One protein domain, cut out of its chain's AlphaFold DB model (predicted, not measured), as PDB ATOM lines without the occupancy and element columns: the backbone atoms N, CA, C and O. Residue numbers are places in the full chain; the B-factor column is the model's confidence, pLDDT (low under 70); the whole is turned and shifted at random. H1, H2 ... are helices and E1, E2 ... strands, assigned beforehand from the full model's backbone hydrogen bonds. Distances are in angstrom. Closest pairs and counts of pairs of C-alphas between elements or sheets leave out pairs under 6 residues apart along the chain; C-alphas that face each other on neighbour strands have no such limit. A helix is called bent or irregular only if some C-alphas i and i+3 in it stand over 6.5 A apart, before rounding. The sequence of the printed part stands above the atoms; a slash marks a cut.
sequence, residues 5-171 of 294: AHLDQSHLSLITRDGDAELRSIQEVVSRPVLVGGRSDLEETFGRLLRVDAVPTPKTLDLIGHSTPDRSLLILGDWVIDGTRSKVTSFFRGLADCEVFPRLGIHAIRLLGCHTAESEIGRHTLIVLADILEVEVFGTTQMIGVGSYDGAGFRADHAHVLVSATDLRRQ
ATOM      1  N   ALA A   5       2.327  26.720  19.552       84.00
ATOM      2  CA  ALA A   5       2.080  25.923  20.744       84.00
ATOM      3  C   ALA A   5       1.309  24.607  20.486       84.00
ATOM      4  O   ALA A   5       1.304  23.731  21.353       84.00
ATOM      5  N   HIS A   6       0.653  24.445  19.330       85.75
ATOM      6  CA  HIS A   6      -0.047  23.205  18.965       85.75
ATOM      7  C   HIS A   6       0.863  22.172  18.280       85.75
ATOM      8  O   HIS A   6       0.550  20.979  18.244       85.75
ATOM      9  N   LEU A   7       2.009  22.601  17.744       85.12
ATOM     10  CA  LEU A   7       2.904  21.733  16.975       85.12
ATOM     11  C   LEU A   7       3.691  20.757  17.854       85.12
ATOM     12  O   LEU A   7       4.097  19.714  17.355       85.12
ATOM     13  N   ASP A   8       3.788  21.007  19.157       86.62
ATOM     14  CA  ASP A   8       4.460  20.105  20.106       86.62
ATOM     15  C   ASP A   8       3.500  19.127  20.806       86.62
ATOM     16  O   ASP A   8       3.925  18.269  21.577       86.62
ATOM     17  N   GLN A   9       2.189  19.242  20.569       88.56
ATOM     18  CA  GLN A   9       1.193  18.411  21.246       88.56
ATOM     19  C   GLN A   9       1.045  17.037  20.580       88.56
ATOM     20  O   GLN A   9       1.056  16.932  19.353       88.56
ATOM     21  N   SER A  10       0.814  15.992  21.378       92.44
ATOM     22  CA  SER A  10       0.450  14.657  20.873       92.44
ATOM     23  C   SER A  10      -0.949  14.617  20.243       92.44
ATOM     24  O   SER A  10      -1.241  13.728  19.442       92.44
ATOM     25  N   HIS A  11      -1.795  15.598  20.570       95.00
ATOM     26  CA  HIS A  11      -3.128  15.790  20.006       95.00
ATOM     27  C   HIS A  11      -3.270  17.204  19.451       95.00
ATOM     28  O   HIS A  11      -2.955  18.181  20.128       95.00
ATOM     29  N   LEU A  12      -3.789  17.309  18.230       97.00
ATOM     30  CA  LEU A  12      -4.292  18.559  17.671       97.00
ATOM     31  C   LEU A  12      -5.821  18.519  17.734       97.00
ATOM     32  O   LEU A  12      -6.451  17.854  16.916       97.00
ATOM     33  N   SER A  13      -6.414  19.208  18.709       97.88
ATOM     34  CA  SER A  13      -7.866  19.209  18.924       97.88
ATOM     35  C   SER A  13      -8.531  20.406  18.242       97.88
ATOM     36  O   SER A  13      -8.404  21.543  18.701       97.88
ATOM     37  N   LEU A  14      -9.261  20.146  17.154       98.12
ATOM     38  CA  LEU A  14     -10.109  21.127  16.475       98.12
ATOM     39  C   LEU A  14     -11.550  20.950  16.965       98.12
ATOM     40  O   LEU A  14     -12.170  19.919  16.708       98.12
ATOM     41  N   ILE A  15     -12.086  21.942  17.673       98.19
ATOM     42  CA  ILE A  15     -13.406  21.870  18.315       98.19
ATOM     43  C   ILE A  15     -14.356  22.846  17.636       98.19
ATOM     44  O   ILE A  15     -13.990  23.986  17.357       98.19
ATOM     45  N   THR A  16     -15.593  22.417  17.397       98.06
ATOM     46  CA  THR A  16     -16.668  23.308  16.945       98.06
ATOM     47  C   THR A  16     -16.760  24.543  17.849       98.06
ATOM     48  O   THR A  16     -16.890  24.399  19.064       98.06
ATOM     49  N   ARG A  17     -16.673  25.745  17.260       96.44
ATOM     50  CA  ARG A  17     -16.657  27.036  17.971       96.44
ATOM     51  C   ARG A  17     -17.971  27.300  18.697       96.44
ATOM     52  O   ARG A  17     -17.977  27.473  19.913       96.44
ATOM     53  N   ASP A  18     -19.057  27.329  17.934       91.06
ATOM     54  CA  ASP A  18     -20.388  27.635  18.437       91.06
ATOM     55  C   ASP A  18     -21.074  26.323  18.818       91.06
ATOM     56  O   ASP A  18     -21.528  25.567  17.960       91.06
ATOM     57  N   GLY A  19     -21.076  26.025  20.114       81.69
ATOM     58  CA  GLY A  19     -21.599  24.779  20.662       81.69
ATOM     59  C   GLY A  19     -22.566  25.000  21.818       81.69
ATOM     60  O   GLY A  19     -22.658  26.090  22.392       81.69
ATOM     61  N   ASP A  20     -23.296  23.944  22.166       88.56
ATOM     62  CA  ASP A  20     -24.155  23.923  23.345       88.56
ATOM     63  C   ASP A  20     -23.335  23.962  24.658       88.56
ATOM     64  O   ASP A  20     -22.153  24.311  24.691       88.56
ATOM     65  N   ALA A  21     -23.975  23.695  25.796       90.38
ATOM     66  CA  ALA A  21     -23.269  23.651  27.078       90.38
ATOM     67  C   ALA A  21     -22.211  22.532  27.146       90.38
ATOM     68  O   ALA A  21     -21.196  22.699  27.823       90.38
ATOM     69  N   GLU A  22     -22.419  21.426  26.432       89.88
ATOM     70  CA  GLU A  22     -21.519  20.276  26.451       89.88
ATOM     71  C   GLU A  22     -20.231  20.587  25.687       89.88
ATOM     72  O   GLU A  22     -19.137  20.447  26.235       89.88
ATOM     73  N   LEU A  23     -20.339  21.100  24.457       93.62
ATOM     74  CA  LEU A  23     -19.157  21.492  23.683       93.62
ATOM     75  C   LEU A  23     -18.355  22.591  24.381       93.62
ATOM     76  O   LEU A  23     -17.130  22.520  24.388       93.62
ATOM     77  N   ARG A  24     -19.017  23.562  25.023       95.81
ATOM     78  CA  ARG A  24     -18.324  24.574  25.837       95.81
ATOM     79  C   ARG A  24     -17.555  23.950  27.000       95.81
ATOM     80  O   ARG A  24     -16.404  24.307  27.216       95.81
ATOM     81  N   SER A  25     -18.138  22.965  27.678       95.12
ATOM     82  CA  SER A  25     -17.451  22.245  28.758       95.12
ATOM     83  C   SER A  25     -16.211  21.499  28.244       95.12
ATOM     84  O   SER A  25     -15.167  21.508  28.890       95.12
ATOM     85  N   ILE A  26     -16.280  20.901  27.051       96.44
ATOM     86  CA  ILE A  26     -15.119  20.256  26.418       96.44
ATOM     87  C   ILE A  26     -14.045  21.295  26.050       96.44
ATOM     88  O   ILE A  26     -12.860  21.059  26.290       96.44
ATOM     89  N   GLN A  27     -14.442  22.451  25.504       97.12
ATOM     90  CA  GLN A  27     -13.522  23.551  25.185       97.12
ATOM     91  C   GLN A  27     -12.779  24.069  26.427       97.12
ATOM     92  O   GLN A  27     -11.616  24.442  26.318       97.12
ATOM     93  N   GLU A  28     -13.427  24.086  27.593       97.06
ATOM     94  CA  GLU A  28     -12.815  24.510  28.860       97.06
ATOM     95  C   GLU A  28     -11.826  23.478  29.425       97.06
ATOM     96  O   GLU A  28     -10.847  23.854  30.070       97.06
ATOM     97  N   VAL A  29     -12.065  22.183  29.189       97.44
ATOM     98  CA  VAL A  29     -11.203  21.095  29.683       97.44
ATOM     99  C   VAL A  29      -9.937  20.945  28.843       97.44
ATOM    100  O   VAL A  29      -8.849  20.775  29.397       97.44
ATOM    101  N   VAL A  30     -10.055  21.014  27.517       97.00
ATOM    102  CA  VAL A  30      -8.908  20.873  26.613       97.00
ATOM    103  C   VAL A  30      -8.026  22.115  26.736       97.00
ATOM    104  O   VAL A  30      -8.489  23.230  26.547       97.00
ATOM    105  N   SER A  31      -6.732  21.955  27.034       93.62
ATOM    106  CA  SER A  31      -5.873  23.101  27.386       93.62
ATOM    107  C   SER A  31      -5.542  24.021  26.208       93.62
ATOM    108  O   SER A  31      -5.201  25.187  26.412       93.62
ATOM    109  N   ARG A  32      -5.576  23.505  24.973       93.94
ATOM    110  CA  ARG A  32      -5.256  24.267  23.754       93.94
ATOM    111  C   ARG A  32      -6.181  23.876  22.593       93.94
ATOM    112  O   ARG A  32      -5.706  23.310  21.608       93.94
ATOM    113  N   PRO A  33      -7.493  24.139  22.690       95.94
ATOM    114  CA  PRO A  33      -8.419  23.813  21.623       95.94
ATOM    115  C   PRO A  33      -8.287  24.851  20.507       95.94
ATOM    116  O   PRO A  33      -8.155  26.051  20.765       95.94
ATOM    117  N   VAL A  34      -8.370  24.410  19.256       97.00
ATOM    118  CA  VAL A  34      -8.528  25.321  18.121       97.00
ATOM    119  C   VAL A  34     -10.000  25.350  17.734       97.00
ATOM    120  O   VAL A  34     -10.564  24.339  17.322       97.00
ATOM    121  N   LEU A  35     -10.630  26.512  17.880       97.31
ATOM    122  CA  LEU A  35     -12.063  26.666  17.641       97.31
ATOM    123  C   LEU A  35     -12.363  26.948  16.166       97.31
ATOM    124  O   LEU A  35     -11.959  27.985  15.629       97.31
ATOM    125  N   VAL A  36     -13.137  26.068  15.538       97.56
ATOM    126  CA  VAL A  36     -13.491  26.124  14.114       97.56
ATOM    127  C   VAL A  36     -15.005  26.229  13.922       97.56
ATOM    128  O   VAL A  36     -15.777  25.525  14.568       97.56
ATOM    129  N   GLY A  37     -15.444  27.128  13.044       96.44
ATOM    130  CA  GLY A  37     -16.855  27.315  12.688       96.44
ATOM    131  C   GLY A  37     -17.323  26.469  11.502       96.44
ATOM    132  O   GLY A  37     -18.508  26.490  11.186       96.44
ATOM    133  N   GLY A  38     -16.421  25.740  10.842       96.06
ATOM    134  CA  GLY A  38     -16.744  25.002   9.626       96.06
ATOM    135  C   GLY A  38     -15.522  24.648   8.792       96.06
ATOM    136  O   GLY A  38     -14.377  24.739   9.241       96.06
ATOM    137  N   ARG A  39     -15.776  24.279   7.534       96.62
ATOM    138  CA  ARG A  39     -14.744  23.905   6.553       96.62
ATOM    139  C   ARG A  39     -13.692  24.999   6.340       96.62
ATOM    140  O   ARG A  39     -12.504  24.693   6.309       96.62
ATOM    141  N   SER A  40     -14.118  26.249   6.148       96.50
ATOM    142  CA  SER A  40     -13.212  27.357   5.812       96.50
ATOM    143  C   SER A  40     -12.215  27.649   6.933       96.50
ATOM    144  O   SER A  40     -11.030  27.825   6.669       96.50
ATOM    145  N   ASP A  41     -12.671  27.607   8.183       97.00
ATOM    146  CA  ASP A  41     -11.812  27.792   9.355       97.00
ATOM    147  C   ASP A  41     -10.791  26.656   9.494       97.00
ATOM    148  O   ASP A  41      -9.658  26.874   9.921       97.00
ATOM    149  N   LEU A  42     -11.187  25.438   9.115       96.31
ATOM    150  CA  LEU A  42     -10.323  24.261   9.097       96.31
ATOM    151  C   LEU A  42      -9.187  24.438   8.073       96.31
ATOM    152  O   LEU A  42      -8.013  24.253   8.397       96.31
ATOM    153  N   GLU A  43      -9.530  24.875   6.858       96.62
ATOM    154  CA  GLU A  43      -8.573  25.185   5.790       96.62
ATOM    155  C   GLU A  43      -7.600  26.296   6.200       96.62
ATOM    156  O   GLU A  43      -6.382  26.151   6.068       96.62
ATOM    157  N   GLU A  44      -8.125  27.382   6.769       96.50
ATOM    158  CA  GLU A  44      -7.307  28.484   7.264       96.50
ATOM    159  C   GLU A  44      -6.363  28.028   8.385       96.50
ATOM    160  O   GLU A  44      -5.183  28.392   8.395       96.50
ATOM    161  N   THR A  45      -6.857  27.207   9.312       96.19
ATOM    162  CA  THR A  45      -6.073  26.672  10.431       96.19
ATOM    163  C   THR A  45      -4.899  25.838   9.932       96.19
ATOM    164  O   THR A  45      -3.760  26.093  10.331       96.19
ATOM    165  N   PHE A  46      -5.135  24.891   9.021       96.56
ATOM    166  CA  PHE A  46      -4.047  24.106   8.435       96.56
ATOM    167  C   PHE A  46      -3.077  24.972   7.637       96.56
ATOM    168  O   PHE A  46      -1.866  24.822   7.787       96.56
ATOM    169  N   GLY A  47      -3.580  25.936   6.861       96.00
ATOM    170  CA  GLY A  47      -2.735  26.880   6.133       96.00
ATOM    171  C   GLY A  47      -1.826  27.700   7.053       96.00
ATOM    172  O   GLY A  47      -0.679  27.966   6.704       96.00
ATOM    173  N   ARG A  48      -2.303  28.081   8.244       95.38
ATOM    174  CA  ARG A  48      -1.493  28.772   9.260       95.38
ATOM    175  C   ARG A  48      -0.463  27.842   9.903       95.38
ATOM    176  O   ARG A  48       0.685  28.254  10.033       95.38
ATOM    177  N   LEU A  49      -0.844  26.613  10.261       94.50
ATOM    178  CA  LEU A  49       0.071  25.621  10.841       94.50
ATOM    179  C   LEU A  49       1.220  25.281   9.879       94.50
ATOM    180  O   LEU A  49       2.374  25.270  10.289       94.50
ATOM    181  N   LEU A  50       0.922  25.099   8.589       94.38
ATOM    182  CA  LEU A  50       1.913  24.766   7.557       94.38
ATOM    183  C   LEU A  50       2.904  25.894   7.230       94.38
ATOM    184  O   LEU A  50       3.898  25.644   6.551       94.38
ATOM    185  N   ARG A  51       2.629  27.134   7.650       94.44
ATOM    186  CA  ARG A  51       3.560  28.267   7.494       94.44
ATOM    187  C   ARG A  51       4.616  28.313   8.594       94.44
ATOM    188  O   ARG A  51       5.567  29.080   8.468       94.44
ATOM    189  N   VAL A  52       4.428  27.554   9.671       90.44
ATOM    190  CA  VAL A  52       5.417  27.449  10.737       90.44
ATOM    191  C   VAL A  52       6.467  26.435  10.305       90.44
ATOM    192  O   VAL A  52       6.152  25.273  10.060       90.44
ATOM    193  N   ASP A  53       7.715  26.881  10.218       85.25
ATOM    194  CA  ASP A  53       8.852  26.020   9.901       85.25
ATOM    195  C   ASP A  53       9.287  25.256  11.161       85.25
ATOM    196  O   ASP A  53      10.202  25.657  11.883       85.25
ATOM    197  N   ALA A  54       8.537  24.205  11.491       87.31
ATOM    198  CA  ALA A  54       8.791  23.326  12.626       87.31
ATOM    199  C   ALA A  54       8.962  21.881  12.155       87.31
ATOM    200  O   ALA A  54       8.330  21.439  11.194       87.31
ATOM    201  N   VAL A  55       9.789  21.122  12.873       87.88
ATOM    202  CA  VAL A  55       9.944  19.687  12.619       87.88
ATOM    203  C   VAL A  55       8.635  18.977  12.991       87.88
ATOM    204  O   VAL A  55       8.192  19.111  14.136       87.88
ATOM    205  N   PRO A  56       8.012  18.213  12.075       89.88
ATOM    206  CA  PRO A  56       6.765  17.521  12.371       89.88
ATOM    207  C   PRO A  56       6.956  16.489  13.485       89.88
ATOM    208  O   PRO A  56       7.798  15.595  13.385       89.88
ATOM    209  N   THR A  57       6.153  16.590  14.542       92.56
ATOM    210  CA  THR A  57       6.089  15.582  15.607       92.56
ATOM    211  C   THR A  57       4.868  14.684  15.399       92.56
ATOM    212  O   THR A  57       3.803  15.197  15.044       92.56
ATOM    213  N   PRO A  58       4.972  13.356  15.601       95.56
ATOM    214  CA  PRO A  58       3.826  12.464  15.470       95.56
ATOM    215  C   PRO A  58       2.674  12.869  16.396       95.56
ATOM    216  O   PRO A  58       2.861  12.998  17.607       95.56
ATOM    217  N   LYS A  59       1.480  13.050  15.831       96.62
ATOM    218  CA  LYS A  59       0.271  13.417  16.572       96.62
ATOM    219  C   LYS A  59      -1.001  12.853  15.945       96.62
ATOM    220  O   LYS A  59      -1.035  12.471  14.774       96.62
ATOM    221  N   THR A  60      -2.069  12.842  16.734       98.00
ATOM    222  CA  THR A  60      -3.430  12.542  16.267       98.00
ATOM    223  C   THR A  60      -4.221  13.838  16.083       98.00
ATOM    224  O   THR A  60      -4.154  14.733  16.925       98.00
ATOM    225  N   LEU A  61      -4.974  13.941  14.988       98.44
ATOM    226  CA  LEU A  61      -5.935  15.020  14.764       98.44
ATOM    227  C   LEU A  61      -7.298  14.624  15.341       98.44
ATOM    228  O   LEU A  61      -7.918  13.675  14.864       98.44
ATOM    229  N   ASP A  62      -7.786  15.382  16.314       98.62
ATOM    230  CA  ASP A  62      -9.095  15.181  16.927       98.62
ATOM    231  C   ASP A  62     -10.069  16.243  16.390       98.62
ATOM    232  O   ASP A  62      -9.926  17.429  16.688       98.62
ATOM    233  N   LEU A  63     -11.058  15.831  15.590       98.69
ATOM    234  CA  LEU A  63     -12.149  16.694  15.126       98.69
ATOM    235  C   LEU A  63     -13.349  16.511  16.056       98.69
ATOM    236  O   LEU A  63     -13.935  15.431  16.081       98.69
ATOM    237  N   ILE A  64     -13.705  17.541  16.826       98.62
ATOM    238  CA  ILE A  64     -14.674  17.447  17.925       98.62
ATOM    239  C   ILE A  64     -15.923  18.282  17.629       98.62
ATOM    240  O   ILE A  64     -15.860  19.488  17.370       98.62
ATOM    241  N   GLY A  65     -17.081  17.635  17.709       97.94
ATOM    242  CA  GLY A  65     -18.369  18.250  17.420       97.94
ATOM    243  C   GLY A  65     -19.540  17.337  17.763       97.94
ATOM    244  O   GLY A  65     -19.372  16.254  18.323       97.94
ATOM    245  N   HIS A  66     -20.748  17.770  17.421       96.44
ATOM    246  CA  HIS A  66     -21.932  16.923  17.559       96.44
ATOM    247  C   HIS A  66     -22.032  15.934  16.400       96.44
ATOM    248  O   HIS A  66     -21.456  16.143  15.338       96.44
ATOM    249  N   SER A  67     -22.829  14.886  16.577       95.00
ATOM    250  CA  SER A  67     -23.244  14.036  15.466       95.00
ATOM    251  C   SER A  67     -24.665  14.377  15.043       95.00
ATOM    252  O   SER A  67     -25.510  14.698  15.875       95.00
ATOM    253  N   THR A  68     -24.944  14.278  13.746       90.06
ATOM    254  CA  THR A  68     -26.308  14.379  13.214       90.06
ATOM    255  C   THR A  68     -27.210  13.301  13.841       90.06
ATOM    256  O   THR A  68     -26.790  12.142  13.881       90.06
ATOM    257  N   PRO A  69     -28.442  13.631  14.279       77.50
ATOM    258  CA  PRO A  69     -29.309  12.692  15.002       77.50
ATOM    259  C   PRO A  69     -29.608  11.388  14.249       77.50
ATOM    260  O   PRO A  69     -29.600  10.320  14.848       77.50
ATOM    261  N   ASP A  70     -29.826  11.467  12.933       76.19
ATOM    262  CA  ASP A  70     -30.323  10.322  12.153       76.19
ATOM    263  C   ASP A  70     -29.230   9.563  11.396       76.19
ATOM    264  O   ASP A  70     -29.435   8.436  10.946       76.19
ATOM    265  N   ARG A  71     -28.082  10.208  11.161       78.81
ATOM    266  CA  ARG A  71     -27.014   9.660  10.309       78.81
ATOM    267  C   ARG A  71     -25.722   9.427  11.060       78.81
ATOM    268  O   ARG A  71     -24.795   8.880  10.469       78.81
ATOM    269  N   SER A  72     -25.646   9.852  12.315       92.38
ATOM    270  CA  SER A  72     -24.446   9.766  13.139       92.38
ATOM    271  C   SER A  72     -23.199  10.317  12.435       92.38
ATOM    272  O   SER A  72     -22.106   9.792  12.566       92.38
ATOM    273  N   LEU A  73     -23.354  11.355  11.615       97.06
ATOM    274  CA  LEU A  73     -22.235  12.034  10.955       97.06
ATOM    275  C   LEU A  73     -21.759  13.210  11.789       97.06
ATOM    276  O   LEU A  73     -22.598  13.981  12.254       97.06
ATOM    277  N   LEU A  74     -20.442  13.371  11.913       98.31
ATOM    278  CA  LEU A  74     -19.844  14.486  12.638       98.31
ATOM    279  C   LEU A  74     -20.200  15.825  11.975       98.31
ATOM    280  O   LEU A  74     -20.060  15.996  10.761       98.31
ATOM    281  N   ILE A  75     -20.632  16.771  12.799       97.62
ATOM    282  CA  ILE A  75     -20.883  18.167  12.466       97.62
ATOM    283  C   ILE A  75     -19.766  18.992  13.095       97.62
ATOM    284  O   ILE A  75     -19.584  18.969  14.312       97.62
ATOM    285  N   LEU A  76     -19.038  19.726  12.264       96.75
ATOM    286  CA  LEU A  76     -18.011  20.662  12.680       96.75
ATOM    287  C   LEU A  76     -18.484  22.077  12.340       96.75
ATOM    288  O   LEU A  76     -18.401  22.495  11.186       96.75
ATOM    289  N   GLY A  77     -19.038  22.782  13.326       94.94
ATOM    290  CA  GLY A  77     -19.719  24.062  13.109       94.94
ATOM    291  C   GLY A  77     -20.880  23.946  12.119       94.94
ATOM    292  O   GLY A  77     -21.842  23.229  12.379       94.94
ATOM    293  N   ASP A  78     -20.800  24.632  10.981       93.25
ATOM    294  CA  ASP A  78     -21.818  24.574   9.922       93.25
ATOM    295  C   ASP A  78     -21.654  23.393   8.943       93.25
ATOM    296  O   ASP A  78     -22.462  23.213   8.022       93.25
ATOM    297  N   TRP A  79     -20.616  22.572   9.122       97.31
ATOM    298  CA  TRP A  79     -20.186  21.601   8.126       97.31
ATOM    299  C   TRP A  79     -20.374  20.152   8.583       97.31
ATOM    300  O   TRP A  79     -19.755  19.693   9.539       97.31
ATOM    301  N   VAL A  80     -21.194  19.395   7.850       98.06
ATOM    302  CA  VAL A  80     -21.357  17.947   8.054       98.06
ATOM    303  C   VAL A  80     -20.310  17.182   7.246       98.06
ATOM    304  O   VAL A  80     -20.236  17.316   6.020       98.06
ATOM    305  N   ILE A  81     -19.540  16.332   7.923       98.12
ATOM    306  CA  ILE A  81     -18.544  15.459   7.301       98.12
ATOM    307  C   ILE A  81     -19.249  14.181   6.830       98.12
ATOM    308  O   ILE A  81     -19.445  13.238   7.588       98.12
ATOM    309  N   ASP A  82     -19.666  14.186   5.565       97.56
ATOM    310  CA  ASP A  82     -20.355  13.085   4.882       97.56
ATOM    311  C   ASP A  82     -19.508  12.593   3.698       97.56
ATOM    312  O   ASP A  82     -19.389  13.281   2.680       97.56
ATOM    313  N   GLY A  83     -18.933  11.394   3.810       95.75
ATOM    314  CA  GLY A  83     -18.067  10.797   2.788       95.75
ATOM    315  C   GLY A  83     -18.780  10.459   1.475       95.75
ATOM    316  O   GLY A  83     -18.121  10.239   0.462       95.75
ATOM    317  N   THR A  84     -20.116  10.483   1.443       93.06
ATOM    318  CA  THR A  84     -20.891  10.309   0.202       93.06
ATOM    319  C   THR A  84     -20.975  11.595  -0.626       93.06
ATOM    320  O   THR A  84     -21.369  11.578  -1.796       93.06
ATOM    321  N   ARG A  85     -20.611  12.746  -0.043       92.06
ATOM    322  CA  ARG A  85     -20.704  14.057  -0.696       92.06
ATOM    323  C   ARG A  85     -19.388  14.411  -1.372       92.06
ATOM    324  O   ARG A  85     -18.369  14.599  -0.712       92.06
ATOM    325  N   SER A  86     -19.440  14.649  -2.682       88.75
ATOM    326  CA  SER A  86     -18.271  15.053  -3.479       88.75
ATOM    327  C   SER A  86     -17.547  16.282  -2.920       88.75
ATOM    328  O   SER A  86     -16.327  16.322  -2.904       88.75
ATOM    329  N   LYS A  87     -18.275  17.272  -2.390       91.00
ATOM    330  CA  LYS A  87     -17.662  18.465  -1.780       91.00
ATOM    331  C   LYS A  87     -16.789  18.145  -0.561       91.00
ATOM    332  O   LYS A  87     -15.815  18.861  -0.336       91.00
ATOM    333  N   VAL A  88     -17.152  17.124   0.219       96.56
ATOM    334  CA  VAL A  88     -16.398  16.677   1.401       96.56
ATOM    335  C   VAL A  88     -15.183  15.879   0.946       96.56
ATOM    336  O   VAL A  88     -14.062  16.206   1.323       96.56
ATOM    337  N   THR A  89     -15.374  14.896   0.065       94.06
ATOM    338  CA  THR A  89     -14.267  14.066  -0.427       94.06
ATOM    339  C   THR A  89     -13.246  14.866  -1.234       94.06
ATOM    340  O   THR A  89     -12.052  14.662  -1.058       94.06
ATOM    341  N   SER A  90     -13.674  15.839  -2.046       88.56
ATOM    342  CA  SER A  90     -12.770  16.766  -2.741       88.56
ATOM    343  C   SER A  90     -11.965  17.645  -1.786       88.56
ATOM    344  O   SER A  90     -10.817  17.949  -2.087       88.56
ATOM    345  N   PHE A  91     -12.535  18.051  -0.647       96.94
ATOM    346  CA  PHE A  91     -11.796  18.816   0.358       96.94
ATOM    347  C   PHE A  91     -10.670  17.975   0.967       96.94
ATOM    348  O   PHE A  91      -9.515  18.381   0.914       96.94
ATOM    349  N   PHE A  92     -10.987  16.779   1.469       97.81
ATOM    350  CA  PHE A  92      -9.976  15.892   2.053       97.81
ATOM    351  C   PHE A  92      -8.951  15.413   1.021       97.81
ATOM    352  O   PHE A  92      -7.773  15.326   1.347       97.81
ATOM    353  N   ARG A  93      -9.351  15.200  -0.240       96.88
ATOM    354  CA  ARG A  93      -8.403  14.908  -1.323       96.88
ATOM    355  C   ARG A  93      -7.441  16.067  -1.557       96.88
ATOM    356  O   ARG A  93      -6.251  15.830  -1.648       96.88
ATOM    357  N   GLY A  94      -7.923  17.310  -1.546       95.50
ATOM    358  CA  GLY A  94      -7.045  18.480  -1.627       95.50
ATOM    359  C   GLY A  94      -6.030  18.553  -0.478       95.50
ATOM    360  O   GLY A  94      -4.886  18.938  -0.703       95.50
ATOM    361  N   LEU A  95      -6.416  18.141   0.738       97.00
ATOM    362  CA  LEU A  95      -5.480  18.031   1.865       97.00
ATOM    363  C   LEU A  95      -4.430  16.932   1.642       97.00
ATOM    364  O   LEU A  95      -3.260  17.147   1.958       97.00
ATOM    365  N   ALA A  96      -4.833  15.782   1.098       95.81
ATOM    366  CA  ALA A  96      -3.924  14.688   0.759       95.81
ATOM    367  C   ALA A  96      -2.949  15.082  -0.363       95.81
ATOM    368  O   ALA A  96      -1.743  14.950  -0.188       95.81
ATOM    369  N   ASP A  97      -3.452  15.672  -1.454       95.19
ATOM    370  CA  ASP A  97      -2.658  16.131  -2.605       95.19
ATOM    371  C   ASP A  97      -1.602  17.180  -2.205       95.19
ATOM    372  O   ASP A  97      -0.544  17.282  -2.819       95.19
ATOM    373  N   CYS A  98      -1.883  17.974  -1.166       95.94
ATOM    374  CA  CYS A  98      -0.962  18.973  -0.615       95.94
ATOM    375  C   CYS A  98      -0.072  18.438   0.526       95.94
ATOM    376  O   CYS A  98       0.629  19.227   1.174       95.94
ATOM    377  N   GLU A  99      -0.139  17.131   0.804       96.25
ATOM    378  CA  GLU A  99       0.570  16.427   1.879       96.25
ATOM    379  C   GLU A  99       0.395  17.090   3.256       96.25
ATOM    380  O   GLU A  99       1.313  17.122   4.079       96.25
ATOM    381  N   VAL A 100      -0.790  17.648   3.529       96.62
ATOM    382  CA  VAL A 100      -1.031  18.448   4.742       96.62
ATOM    383  C   VAL A 100      -0.748  17.638   6.008       96.62
ATOM    384  O   VAL A 100      -0.111  18.144   6.927       96.62
ATOM    385  N   PHE A 101      -1.177  16.378   6.071       96.38
ATOM    386  CA  PHE A 101      -1.048  15.568   7.287       96.38
ATOM    387  C   PHE A 101       0.372  15.075   7.563       96.38
ATOM    388  O   PHE A 101       0.840  15.332   8.676       96.38
ATOM    389  N   PRO A 102       1.110  14.486   6.600       96.00
ATOM    390  CA  PRO A 102       2.525  14.174   6.800       96.00
ATOM    391  C   PRO A 102       3.342  15.394   7.233       96.00
ATOM    392  O   PRO A 102       4.118  15.318   8.186       96.00
ATOM    393  N   ARG A 103       3.107  16.554   6.603       95.75
ATOM    394  CA  ARG A 103       3.805  17.810   6.922       95.75
ATOM    395  C   ARG A 103       3.470  18.373   8.304       95.75
ATOM    396  O   ARG A 103       4.244  19.160   8.831       95.75
ATOM    397  N   LEU A 104       2.346  17.976   8.894       95.94
ATOM    398  CA  LEU A 104       1.960  18.326  10.264       95.94
ATOM    399  C   LEU A 104       2.237  17.199  11.276       95.94
ATOM    400  O   LEU A 104       1.934  17.358  12.458       95.94
ATOM    401  N   GLY A 105       2.792  16.065  10.831       96.56
ATOM    402  CA  GLY A 105       3.042  14.889  11.668       96.56
ATOM    403  C   GLY A 105       1.768  14.144  12.080       96.56
ATOM    404  O   GLY A 105       1.785  13.363  13.030       96.56
ATOM    405  N   ILE A 106       0.648  14.378  11.394       97.88
ATOM    406  CA  ILE A 106      -0.634  13.735  11.694       97.88
ATOM    407  C   ILE A 106      -0.623  12.317  11.117       97.88
ATOM    408  O   ILE A 106      -0.585  12.141   9.901       97.88
ATOM    409  N   HIS A 107      -0.686  11.309  11.988       97.56
ATOM    410  CA  HIS A 107      -0.670   9.890  11.594       97.56
ATOM    411  C   HIS A 107      -2.034   9.195  11.746       97.56
ATOM    412  O   HIS A 107      -2.199   8.040  11.354       97.56
ATOM    413  N   ALA A 108      -2.996   9.865  12.381       98.31
ATOM    414  CA  ALA A 108      -4.342   9.361  12.614       98.31
ATOM    415  C   ALA A 108      -5.324  10.521  12.792       98.31
ATOM    416  O   ALA A 108      -4.948  11.601  13.259       98.31
ATOM    417  N   ILE A 109      -6.591  10.270  12.470       98.69
ATOM    418  CA  ILE A 109      -7.684  11.234  12.619       98.69
ATOM    419  C   ILE A 109      -8.805  10.594  13.425       98.69
ATOM    420  O   ILE A 109      -9.176   9.452  13.171       98.69
ATOM    421  N   ARG A 110      -9.391  11.330  14.366       98.81
ATOM    422  CA  ARG A 110     -10.577  10.897  15.108       98.81
ATOM    423  C   ARG A 110     -11.736  11.845  14.840       98.81
ATOM    424  O   ARG A 110     -11.619  13.049  15.056       98.81
ATOM    425  N   LEU A 111     -12.862  11.296  14.389       98.69
ATOM    426  CA  LEU A 111     -14.130  12.011  14.258       98.69
ATOM    427  C   LEU A 111     -14.922  11.862  15.564       98.69
ATOM    428  O   LEU A 111     -15.681  10.907  15.744       98.69
ATOM    429  N   LEU A 112     -14.708  12.789  16.494       98.56
ATOM    430  CA  LEU A 112     -15.215  12.747  17.863       98.56
ATOM    431  C   LEU A 112     -16.547  13.494  17.988       98.56
ATOM    432  O   LEU A 112     -16.608  14.654  18.390       98.56
ATOM    433  N   GLY A 113     -17.617  12.775  17.667       96.94
ATOM    434  CA  GLY A 113     -18.992  13.079  18.066       96.94
ATOM    435  C   GLY A 113     -19.632  11.814  18.625       96.94
ATOM    436  O   GLY A 113     -18.981  10.773  18.669       96.94
ATOM    437  N   CYS A 114     -20.888  11.849  19.058       95.06
ATOM    438  CA  CYS A 114     -21.550  10.635  19.542       95.06
ATOM    439  C   CYS A 114     -21.813   9.658  18.382       95.06
ATOM    440  O   CYS A 114     -22.327  10.064  17.341       95.06
ATOM    441  N   HIS A 115     -21.502   8.375  18.557       94.31
ATOM    442  CA  HIS A 115     -21.878   7.304  17.623       94.31
ATOM    443  C   HIS A 115     -21.408   7.463  16.156       94.31
ATOM    444  O   HIS A 115     -22.058   6.942  15.248       94.31
ATOM    445  N   THR A 116     -20.286   8.142  15.879       97.38
ATOM    446  CA  THR A 116     -19.866   8.475  14.497       97.38
ATOM    447  C   THR A 116     -19.566   7.277  13.588       97.38
ATOM    448  O   THR A 116     -19.463   7.422  12.370       97.38
ATOM    449  N   ALA A 117     -19.461   6.079  14.164       95.88
ATOM    450  CA  ALA A 117     -19.246   4.820  13.464       95.88
ATOM    451  C   ALA A 117     -20.426   3.834  13.564       95.88
ATOM    452  O   ALA A 117     -20.276   2.669  13.189       95.88
ATOM    453  N   GLU A 118     -21.580   4.245  14.098       89.81
ATOM    454  CA  GLU A 118     -22.709   3.327  14.305       89.81
ATOM    455  C   GLU A 118     -23.565   3.145  13.044       89.81
ATOM    456  O   GLU A 118     -24.018   2.038  12.755       89.81
ATOM    457  N   SER A 119     -23.757   4.207  12.257       89.31
ATOM    458  CA  SER A 119     -24.563   4.150  11.034       89.31
ATOM    459  C   SER A 119     -23.759   3.633   9.835       89.31
ATOM    460  O   SER A 119     -22.540   3.799   9.760       89.31
ATOM    461  N   GLU A 120     -24.439   3.063   8.835       91.06
ATOM    462  CA  GLU A 120     -23.802   2.641   7.578       91.06
ATOM    463  C   GLU A 120     -23.077   3.806   6.883       91.06
ATOM    464  O   GLU A 120     -21.939   3.660   6.439       91.06
ATOM    465  N   ILE A 121     -23.702   4.988   6.854       93.25
ATOM    466  CA  ILE A 121     -23.129   6.190   6.230       93.25
ATOM    467  C   ILE A 121     -21.926   6.703   7.039       93.25
ATOM    468  O   ILE A 121     -20.930   7.119   6.446       93.25
ATOM    469  N   GLY A 122     -21.976   6.636   8.372       96.38
ATOM    470  CA  GLY A 122     -20.854   6.974   9.249       96.38
ATOM    471  C   GLY A 122     -19.664   6.050   9.013       96.38
ATOM    472  O   GLY A 122     -18.571   6.514   8.697       96.38
ATOM    473  N   ARG A 123     -19.893   4.731   9.022       96.69
ATOM    474  CA  ARG A 123     -18.862   3.720   8.723       96.69
ATOM    475  C   ARG A 123     -18.253   3.916   7.338       96.69
ATOM    476  O   ARG A 123     -17.033   3.915   7.199       96.69
ATOM    477  N   HIS A 124     -19.093   4.124   6.324       96.12
ATOM    478  CA  HIS A 124     -18.641   4.412   4.966       96.12
ATOM    479  C   HIS A 124     -17.799   5.691   4.910       96.12
ATOM    480  O   HIS A 124     -16.749   5.701   4.276       96.12
ATOM    481  N   THR A 125     -18.214   6.747   5.616       98.25
ATOM    482  CA  THR A 125     -17.460   8.002   5.702       98.25
ATOM    483  C   THR A 125     -16.068   7.775   6.280       98.25
ATOM    484  O   THR A 125     -15.096   8.228   5.686       98.25
ATOM    485  N   LEU A 126     -15.941   7.028   7.380       98.44
ATOM    486  CA  LEU A 126     -14.641   6.718   7.985       98.44
ATOM    487  C   LEU A 126     -13.721   5.971   7.011       98.44
ATOM    488  O   LEU A 126     -12.559   6.340   6.863       98.44
ATOM    489  N   ILE A 127     -14.257   4.969   6.306       98.31
ATOM    490  CA  ILE A 127     -13.509   4.182   5.314       98.31
ATOM    491  C   ILE A 127     -13.049   5.061   4.147       98.31
ATOM    492  O   ILE A 127     -11.865   5.069   3.829       98.31
ATOM    493  N   VAL A 128     -13.957   5.842   3.553       98.00
ATOM    494  CA  VAL A 128     -13.641   6.725   2.420       98.00
ATOM    495  C   VAL A 128     -12.600   7.770   2.799       98.00
ATOM    496  O   VAL A 128     -11.694   8.044   2.017       98.00
ATOM    497  N   LEU A 129     -12.708   8.366   3.987       98.50
ATOM    498  CA  LEU A 129     -11.717   9.335   4.442       98.50
ATOM    499  C   LEU A 129     -10.359   8.673   4.683       98.50
ATOM    500  O   LEU A 129      -9.355   9.238   4.265       98.50
ATOM    501  N   ALA A 130     -10.318   7.477   5.275       98.38
ATOM    502  CA  ALA A 130      -9.070   6.733   5.440       98.38
ATOM    503  C   ALA A 130      -8.424   6.376   4.091       98.38
ATOM    504  O   ALA A 130      -7.211   6.488   3.955       98.38
ATOM    505  N   ASP A 131      -9.224   6.003   3.086       97.56
ATOM    506  CA  ASP A 131      -8.732   5.717   1.731       97.56
ATOM    507  C   ASP A 131      -8.175   6.972   1.040       97.56
ATOM    508  O   ASP A 131      -7.174   6.896   0.337       97.56
ATOM    509  N   ILE A 132      -8.814   8.134   1.221       97.25
ATOM    510  CA  ILE A 132      -8.369   9.398   0.611       97.25
ATOM    511  C   ILE A 132      -7.098   9.929   1.276       97.25
ATOM    512  O   ILE A 132      -6.255  10.510   0.603       97.25
ATOM    513  N   LEU A 133      -7.017   9.814   2.599       97.38
ATOM    514  CA  LEU A 133      -6.009  10.498   3.408       97.38
ATOM    515  C   LEU A 133      -4.793   9.619   3.699       97.38
ATOM    516  O   LEU A 133      -3.813  10.126   4.234       97.38
ATOM    517  N   GLU A 134      -4.884   8.322   3.395       96.50
ATOM    518  CA  GLU A 134      -3.854   7.307   3.652       96.50
ATOM    519  C   GLU A 134      -3.381   7.268   5.119       96.50
ATOM    520  O   GLU A 134      -2.271   6.847   5.439       96.50
ATOM    521  N   VAL A 135      -4.258   7.677   6.038       97.50
ATOM    522  CA  VAL A 135      -4.068   7.602   7.491       97.50
ATOM    523  C   VAL A 135      -5.257   6.899   8.125       97.50
ATOM    524  O   VAL A 135      -6.364   6.890   7.580       97.50
ATOM    525  N   GLU A 136      -5.049   6.312   9.301       98.25
ATOM    526  CA  GLU A 136      -6.141   5.652  10.009       98.25
ATOM    527  C   GLU A 136      -7.161   6.693  10.493       98.25
ATOM    528  O   GLU A 136      -6.806   7.698  11.118       98.25
ATOM    529  N   VAL A 137      -8.440   6.436  10.211       98.69
ATOM    530  CA  VAL A 137      -9.551   7.289  10.636       98.69
ATOM    531  C   VAL A 137     -10.412   6.514  11.618       98.69
ATOM    532  O   VAL A 137     -10.854   5.400  11.340       98.69
ATOM    533  N   PHE A 138     -10.661   7.120  12.770       98.81
ATOM    534  CA  PHE A 138     -11.455   6.552  13.845       98.81
ATOM    535  C   PHE A 138     -12.780   7.290  13.982       98.81
ATOM    536  O   PHE A 138     -12.836   8.516  13.874       98.81
ATOM    537  N   GLY A 139     -13.833   6.542  14.286       98.38
ATOM    538  CA  GLY A 139     -15.091   7.082  14.790       98.38
ATOM    539  C   GLY A 139     -15.426   6.494  16.153       98.38
ATOM    540  O   GLY A 139     -14.715   5.629  16.662       98.38
ATOM    541  N   THR A 140     -16.516   6.955  16.750       97.38
ATOM    542  CA  THR A 140     -17.010   6.502  18.050       97.38
ATOM    543  C   THR A 140     -18.173   5.532  17.872       97.38
ATOM    544  O   THR A 140     -19.002   5.656  16.971       97.38
ATOM    545  N   THR A 141     -18.256   4.553  18.763       94.06
ATOM    546  CA  THR A 141     -19.350   3.568  18.815       94.06
ATOM    547  C   THR A 141     -20.337   3.844  19.947       94.06
ATOM    548  O   THR A 141     -21.315   3.122  20.110       94.06
ATOM    549  N   GLN A 142     -20.071   4.872  20.754       88.75
ATOM    550  CA  GLN A 142     -20.820   5.211  21.958       88.75
ATOM    551  C   GLN A 142     -20.955   6.730  22.086       88.75
ATOM    552  O   GLN A 142     -20.322   7.498  21.349       88.75
ATOM    553  N   MET A 143     -21.760   7.164  23.052       85.94
ATOM    554  CA  MET A 143     -21.747   8.548  23.506       85.94
ATOM    555  C   MET A 143     -20.396   8.910  24.111       85.94
ATOM    556  O   MET A 143     -19.808   8.145  24.875       85.94
ATOM    557  N   ILE A 144     -19.952  10.121  23.808       88.81
ATOM    558  CA  ILE A 144     -18.807  10.757  24.445       88.81
ATOM    559  C   ILE A 144     -19.253  12.125  24.958       88.81
ATOM    560  O   ILE A 144     -20.126  12.755  24.369       88.81
ATOM    561  N   GLY A 145     -18.676  12.558  26.071       92.00
ATOM    562  CA  GLY A 145     -18.937  13.866  26.667       92.00
ATOM    563  C   GLY A 145     -17.686  14.379  27.361       92.00
ATOM    564  O   GLY A 145     -16.621  13.777  27.219       92.00
ATOM    565  N   VAL A 146     -17.805  15.444  28.147       94.19
ATOM    566  CA  VAL A 146     -16.685  16.117  28.825       94.19
ATOM    567  C   VAL A 146     -15.785  15.160  29.618       94.19
ATOM    568  O   VAL A 146     -14.568  15.309  29.603       94.19
ATOM    569  N   GLY A 147     -16.350  14.112  30.229       92.00
ATOM    570  CA  GLY A 147     -15.586  13.100  30.972       92.00
ATOM    571  C   GLY A 147     -14.602  12.279  30.125       92.00
ATOM    572  O   GLY A 147     -13.655  11.723  30.676       92.00
ATOM    573  N   SER A 148     -14.791  12.240  28.802       95.38
ATOM    574  CA  SER A 148     -13.898  11.577  27.842       95.38
ATOM    575  C   SER A 148     -12.665  12.412  27.475       95.38
ATOM    576  O   SER A 148     -11.827  11.949  26.697       95.38
ATOM    577  N   TYR A 149     -12.547  13.630  28.010       97.69
ATOM    578  CA  TYR A 149     -11.478  14.574  27.699       97.69
ATOM    579  C   TYR A 149     -10.673  14.953  28.944       97.69
ATOM    580  O   TYR A 149     -11.150  14.871  30.077       97.69
ATOM    581  N   ASP A 150      -9.434  15.370  28.715       96.94
ATOM    582  CA  ASP A 150      -8.565  16.019  29.687       96.94
ATOM    583  C   ASP A 150      -7.829  17.207  29.036       96.94
ATOM    584  O   ASP A 150      -8.108  17.592  27.897       96.94
ATOM    585  N   GLY A 151      -6.874  17.801  29.757       96.38
ATOM    586  CA  GLY A 151      -6.088  18.925  29.247       96.38
ATOM    587  C   GLY A 151      -5.302  18.621  27.967       96.38
ATOM    588  O   GLY A 151      -5.068  19.534  27.170       96.38
ATOM    589  N   ALA A 152      -4.914  17.363  27.748       94.94
ATOM    590  CA  ALA A 152      -4.164  16.931  26.577       94.94
ATOM    591  C   ALA A 152      -5.061  16.582  25.379       94.94
ATOM    592  O   ALA A 152      -4.550  16.539  24.263       94.94
ATOM    593  N   GLY A 153      -6.366  16.369  25.578       96.44
ATOM    594  CA  GLY A 153      -7.323  16.069  24.513       96.44
ATOM    595  C   GLY A 153      -8.221  14.884  24.862       96.44
ATOM    596  O   GLY A 153      -8.689  14.754  25.990       96.44
ATOM    597  N   PHE A 154      -8.508  14.027  23.880       97.31
ATOM    598  CA  PHE A 154      -9.293  12.812  24.112       97.31
ATOM    599  C   PHE A 154      -8.476  11.767  24.880       97.31
ATOM    600  O   PHE A 154      -7.388  11.374  24.445       97.31
ATOM    601  N   ARG A 155      -9.017  11.278  25.999       96.25
ATOM    602  CA  ARG A 155      -8.267  10.437  26.935       96.25
ATOM    603  C   ARG A 155      -7.974   9.049  26.372       96.25
ATOM    604  O   ARG A 155      -8.824   8.399  25.763       96.25
ATOM    605  N   ALA A 156      -6.776   8.542  26.653       93.25
ATOM    606  CA  ALA A 156      -6.353   7.218  26.199       93.25
ATOM    607  C   ALA A 156      -7.157   6.066  26.836       93.25
ATOM    608  O   ALA A 156      -7.404   5.058  26.179       93.25
ATOM    609  N   ASP A 157      -7.617   6.210  28.083       91.25
ATOM    610  CA  ASP A 157      -8.457   5.210  28.763       91.25
ATOM    611  C   ASP A 157      -9.877   5.114  28.169       91.25
ATOM    612  O   ASP A 157     -10.539   4.082  28.292       91.25
ATOM    613  N   HIS A 158     -10.308   6.131  27.416       91.38
ATOM    614  CA  HIS A 158     -11.541   6.114  26.629       91.38
ATOM    615  C   HIS A 158     -11.361   5.541  25.212       91.38
ATOM    616  O   HIS A 158     -12.335   5.459  24.467       91.38
ATOM    617  N   ALA A 159     -10.168   5.074  24.821       92.31
ATOM    618  CA  ALA A 159      -9.927   4.533  23.477       92.31
ATOM    619  C   ALA A 159     -10.824   3.334  23.111       92.31
ATOM    620  O   ALA A 159     -11.054   3.082  21.932       92.31
ATOM    621  N   HIS A 160     -11.377   2.630  24.101       91.12
ATOM    622  CA  HIS A 160     -12.305   1.515  23.907       91.12
ATOM    623  C   HIS A 160     -13.624   1.903  23.211       91.12
ATOM    624  O   HIS A 160     -14.315   1.023  22.702       91.12
ATOM    625  N   VAL A 161     -13.989   3.193  23.177       93.25
ATOM    626  CA  VAL A 161     -15.179   3.665  22.442       93.25
ATOM    627  C   VAL A 161     -14.902   3.884  20.953       93.25
ATOM    628  O   VAL A 161     -15.845   4.090  20.184       93.25
ATOM    629  N   LEU A 162     -13.630   3.877  20.543       96.88
ATOM    630  CA  LEU A 162     -13.215   4.129  19.171       96.88
ATOM    631  C   LEU A 162     -13.236   2.847  18.341       96.88
ATOM    632  O   LEU A 162     -12.924   1.761  18.824       96.88
ATOM    633  N   VAL A 163     -13.540   2.997  17.057       96.88
ATOM    634  CA  VAL A 163     -13.363   1.951  16.048       96.88
ATOM    635  C   VAL A 163     -12.633   2.530  14.845       96.88
ATOM    636  O   VAL A 163     -12.916   3.651  14.419       96.88
ATOM    637  N   SER A 164     -11.664   1.777  14.330       98.25
ATOM    638  CA  SER A 164     -10.843   2.178  13.187       98.25
ATOM    639  C   SER A 164     -11.521   1.838  11.858       98.25
ATOM    640  O   SER A 164     -12.261   0.856  11.764       98.25
ATOM    641  N   ALA A 165     -11.241   2.602  10.802       97.81
ATOM    642  CA  ALA A 165     -11.675   2.273   9.446       97.81
ATOM    643  C   ALA A 165     -11.177   0.882   9.019       97.81
ATOM    644  O   ALA A 165     -11.917   0.121   8.394       97.81
ATOM    645  N   THR A 166      -9.957   0.504   9.407       97.00
ATOM    646  CA  THR A 166      -9.411  -0.841   9.178       97.00
ATOM    647  C   THR A 166     -10.266  -1.942   9.807       97.00
ATOM    648  O   THR A 166     -10.578  -2.930   9.134       97.00
ATOM    649  N   ASP A 167     -10.707  -1.776  11.053       94.62
ATOM    650  CA  ASP A 167     -11.593  -2.743  11.704       94.62
ATOM    651  C   ASP A 167     -12.972  -2.769  11.044       94.62
ATOM    652  O   ASP A 167     -13.535  -3.844  10.836       94.62
ATOM    653  N   LEU A 168     -13.494  -1.608  10.634       93.88
ATOM    654  CA  LEU A 168     -14.774  -1.509   9.931       93.88
ATOM    655  C   LEU A 168     -14.771  -2.234   8.579       93.88
ATOM    656  O   LEU A 168     -15.807  -2.784   8.214       93.88
ATOM    657  N   ARG A 169     -13.637  -2.275   7.862       92.31
ATOM    658  CA  ARG A 169     -13.479  -3.057   6.616       92.31
ATOM    659  C   ARG A 169     -13.484  -4.566   6.872       92.31
ATOM    660  O   ARG A 169     -13.983  -5.331   6.051       92.31
ATOM    661  N   ARG A 170     -12.881  -4.998   7.986       87.94
ATOM    662  CA  ARG A 170     -12.793  -6.416   8.381       87.94
ATOM    663  C   ARG A 170     -14.085  -6.934   8.969       87.94
ATOM    664  O   ARG A 170     -14.332  -8.133   8.907       87.94
ATOM    665  N   GLN A 171     -14.873  -6.046   9.560       79.50
ATOM    666  CA  GLN A 171     -16.236  -6.343   9.927       79.50
ATOM    667  C   GLN A 171     -17.011  -6.517   8.624       79.50
ATOM    668  O   GLN A 171     -17.242  -5.533   7.919       79.50
TER     669      GLN A 171
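Overview. This is residues 5 to 171 of the 294 residues of an uncharacterized protein of Deltaproteobacteria bacterium (UniProt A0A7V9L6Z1). A strongly twisted sheet of six strands runs through the domain, with helix H5 over one face and H1 over the opposite face, and with H2 packing on the sheet near its edge strand E2. H3 packs on H5, off the sheet, while the short helices H4, H6 and H7 only graze the sheet. The printed part has 167 residues, with seven named helices and seven named strands in the order E1 H1 E2 H2 E3 E4 H3 H4 E5 H5 E6 H6 E7 H7; the class is mixed, helices and strands. The sheet runs E2 E1 E3 E5 E6 E7 and is mixed: E7 alone is antiparallel to its neighbour. The whole is compact and rounded, with a radius of gyration of the C-alphas of 14.5 A and spans of 41 by 34 by 29 A.

Along the chain. E1, residues 11 to 16, spans 15.8 A from C-alpha 11 at (-3.128, 15.790, 20.006). H1 is residues 21 to 29, 12.6 A, E2 34 to 36, and H2 39 to 49, 15.5 A. E3 is residues 59 to 64, 15.5 A, E4 74 to 76, H3 86 to 97, 15.7 A, and H4 100 to 104. E5, residues 106 to 112, spans 15.9 A; H5, residues 120 to 133, spans 19.9 A; E6, residues 136 to 140, spans 13.5 A. H6 is residues 156 to 161, E7 162 to 164, and H7 165 to 170, ending at C-alpha 170 (-12.793, -6.416, 8.381).

Arrangement. In the sheet, the neighbour strands E2 and E1, E1 and E3, E3 and E5, and E5 and E6 are parallel, with backbone N and O within hydrogen-bond range across each pair: N 34 and O 13 at 2.9 A for E2 and E1, N 14 and O 62 at 2.8 A for E1 and E3, N 110 and O 61 at 2.8 A for E3 and E5, and N 138 and O 109 at 2.8 A for E5 and E6. E6 and E7 are antiparallel, with N 163 and O 139 at 2.9 A. E1, H1, E2 and E5, H5, E6 are strand-helix-strand units, two parallel neighbour strands with a helix between, and E2, H2, E3 is a split one, with E1 between its strands; each crossover is right-handed. H1 is on the sheet over E1, at a height over the sheet of 9.6 A; H5 lies on the opposite face at 9.4 A, along the strands at 18 degrees to E6 on the local plane. H3 touches residues 128 to 133 of H5 alone, at a shallow tilt of 29 degrees, the same way; the C-alphas of Ala 96 and Leu 133 are closest, 5.4 A. H7 touches H5 at a steep tilt of 65 degrees, opposite ways, closest at the C-alphas of Ile 127 and Ala 165, 4.9 A. E4 pairs with no named strand; its Leu 76 C-alpha is 5.2 A from that of Thr 16. Every O i to N i+4 pair is within hydrogen-bond range in H1, H2, H3, H4, H5 and H7; irregular H6, with C-alphas 157 and 160 7.2 A apart, has 0 of 2, and 2 of 3 O i to N i+3 pairs.

Size, cuts and confidence. The C-alphas farthest apart are those of Asp 53 and Asp 70, 42.3 A. The printed part has no cut. The link from E6 to H6, residues 141 to 155, is long. No printed residue is under 70 in pLDDT.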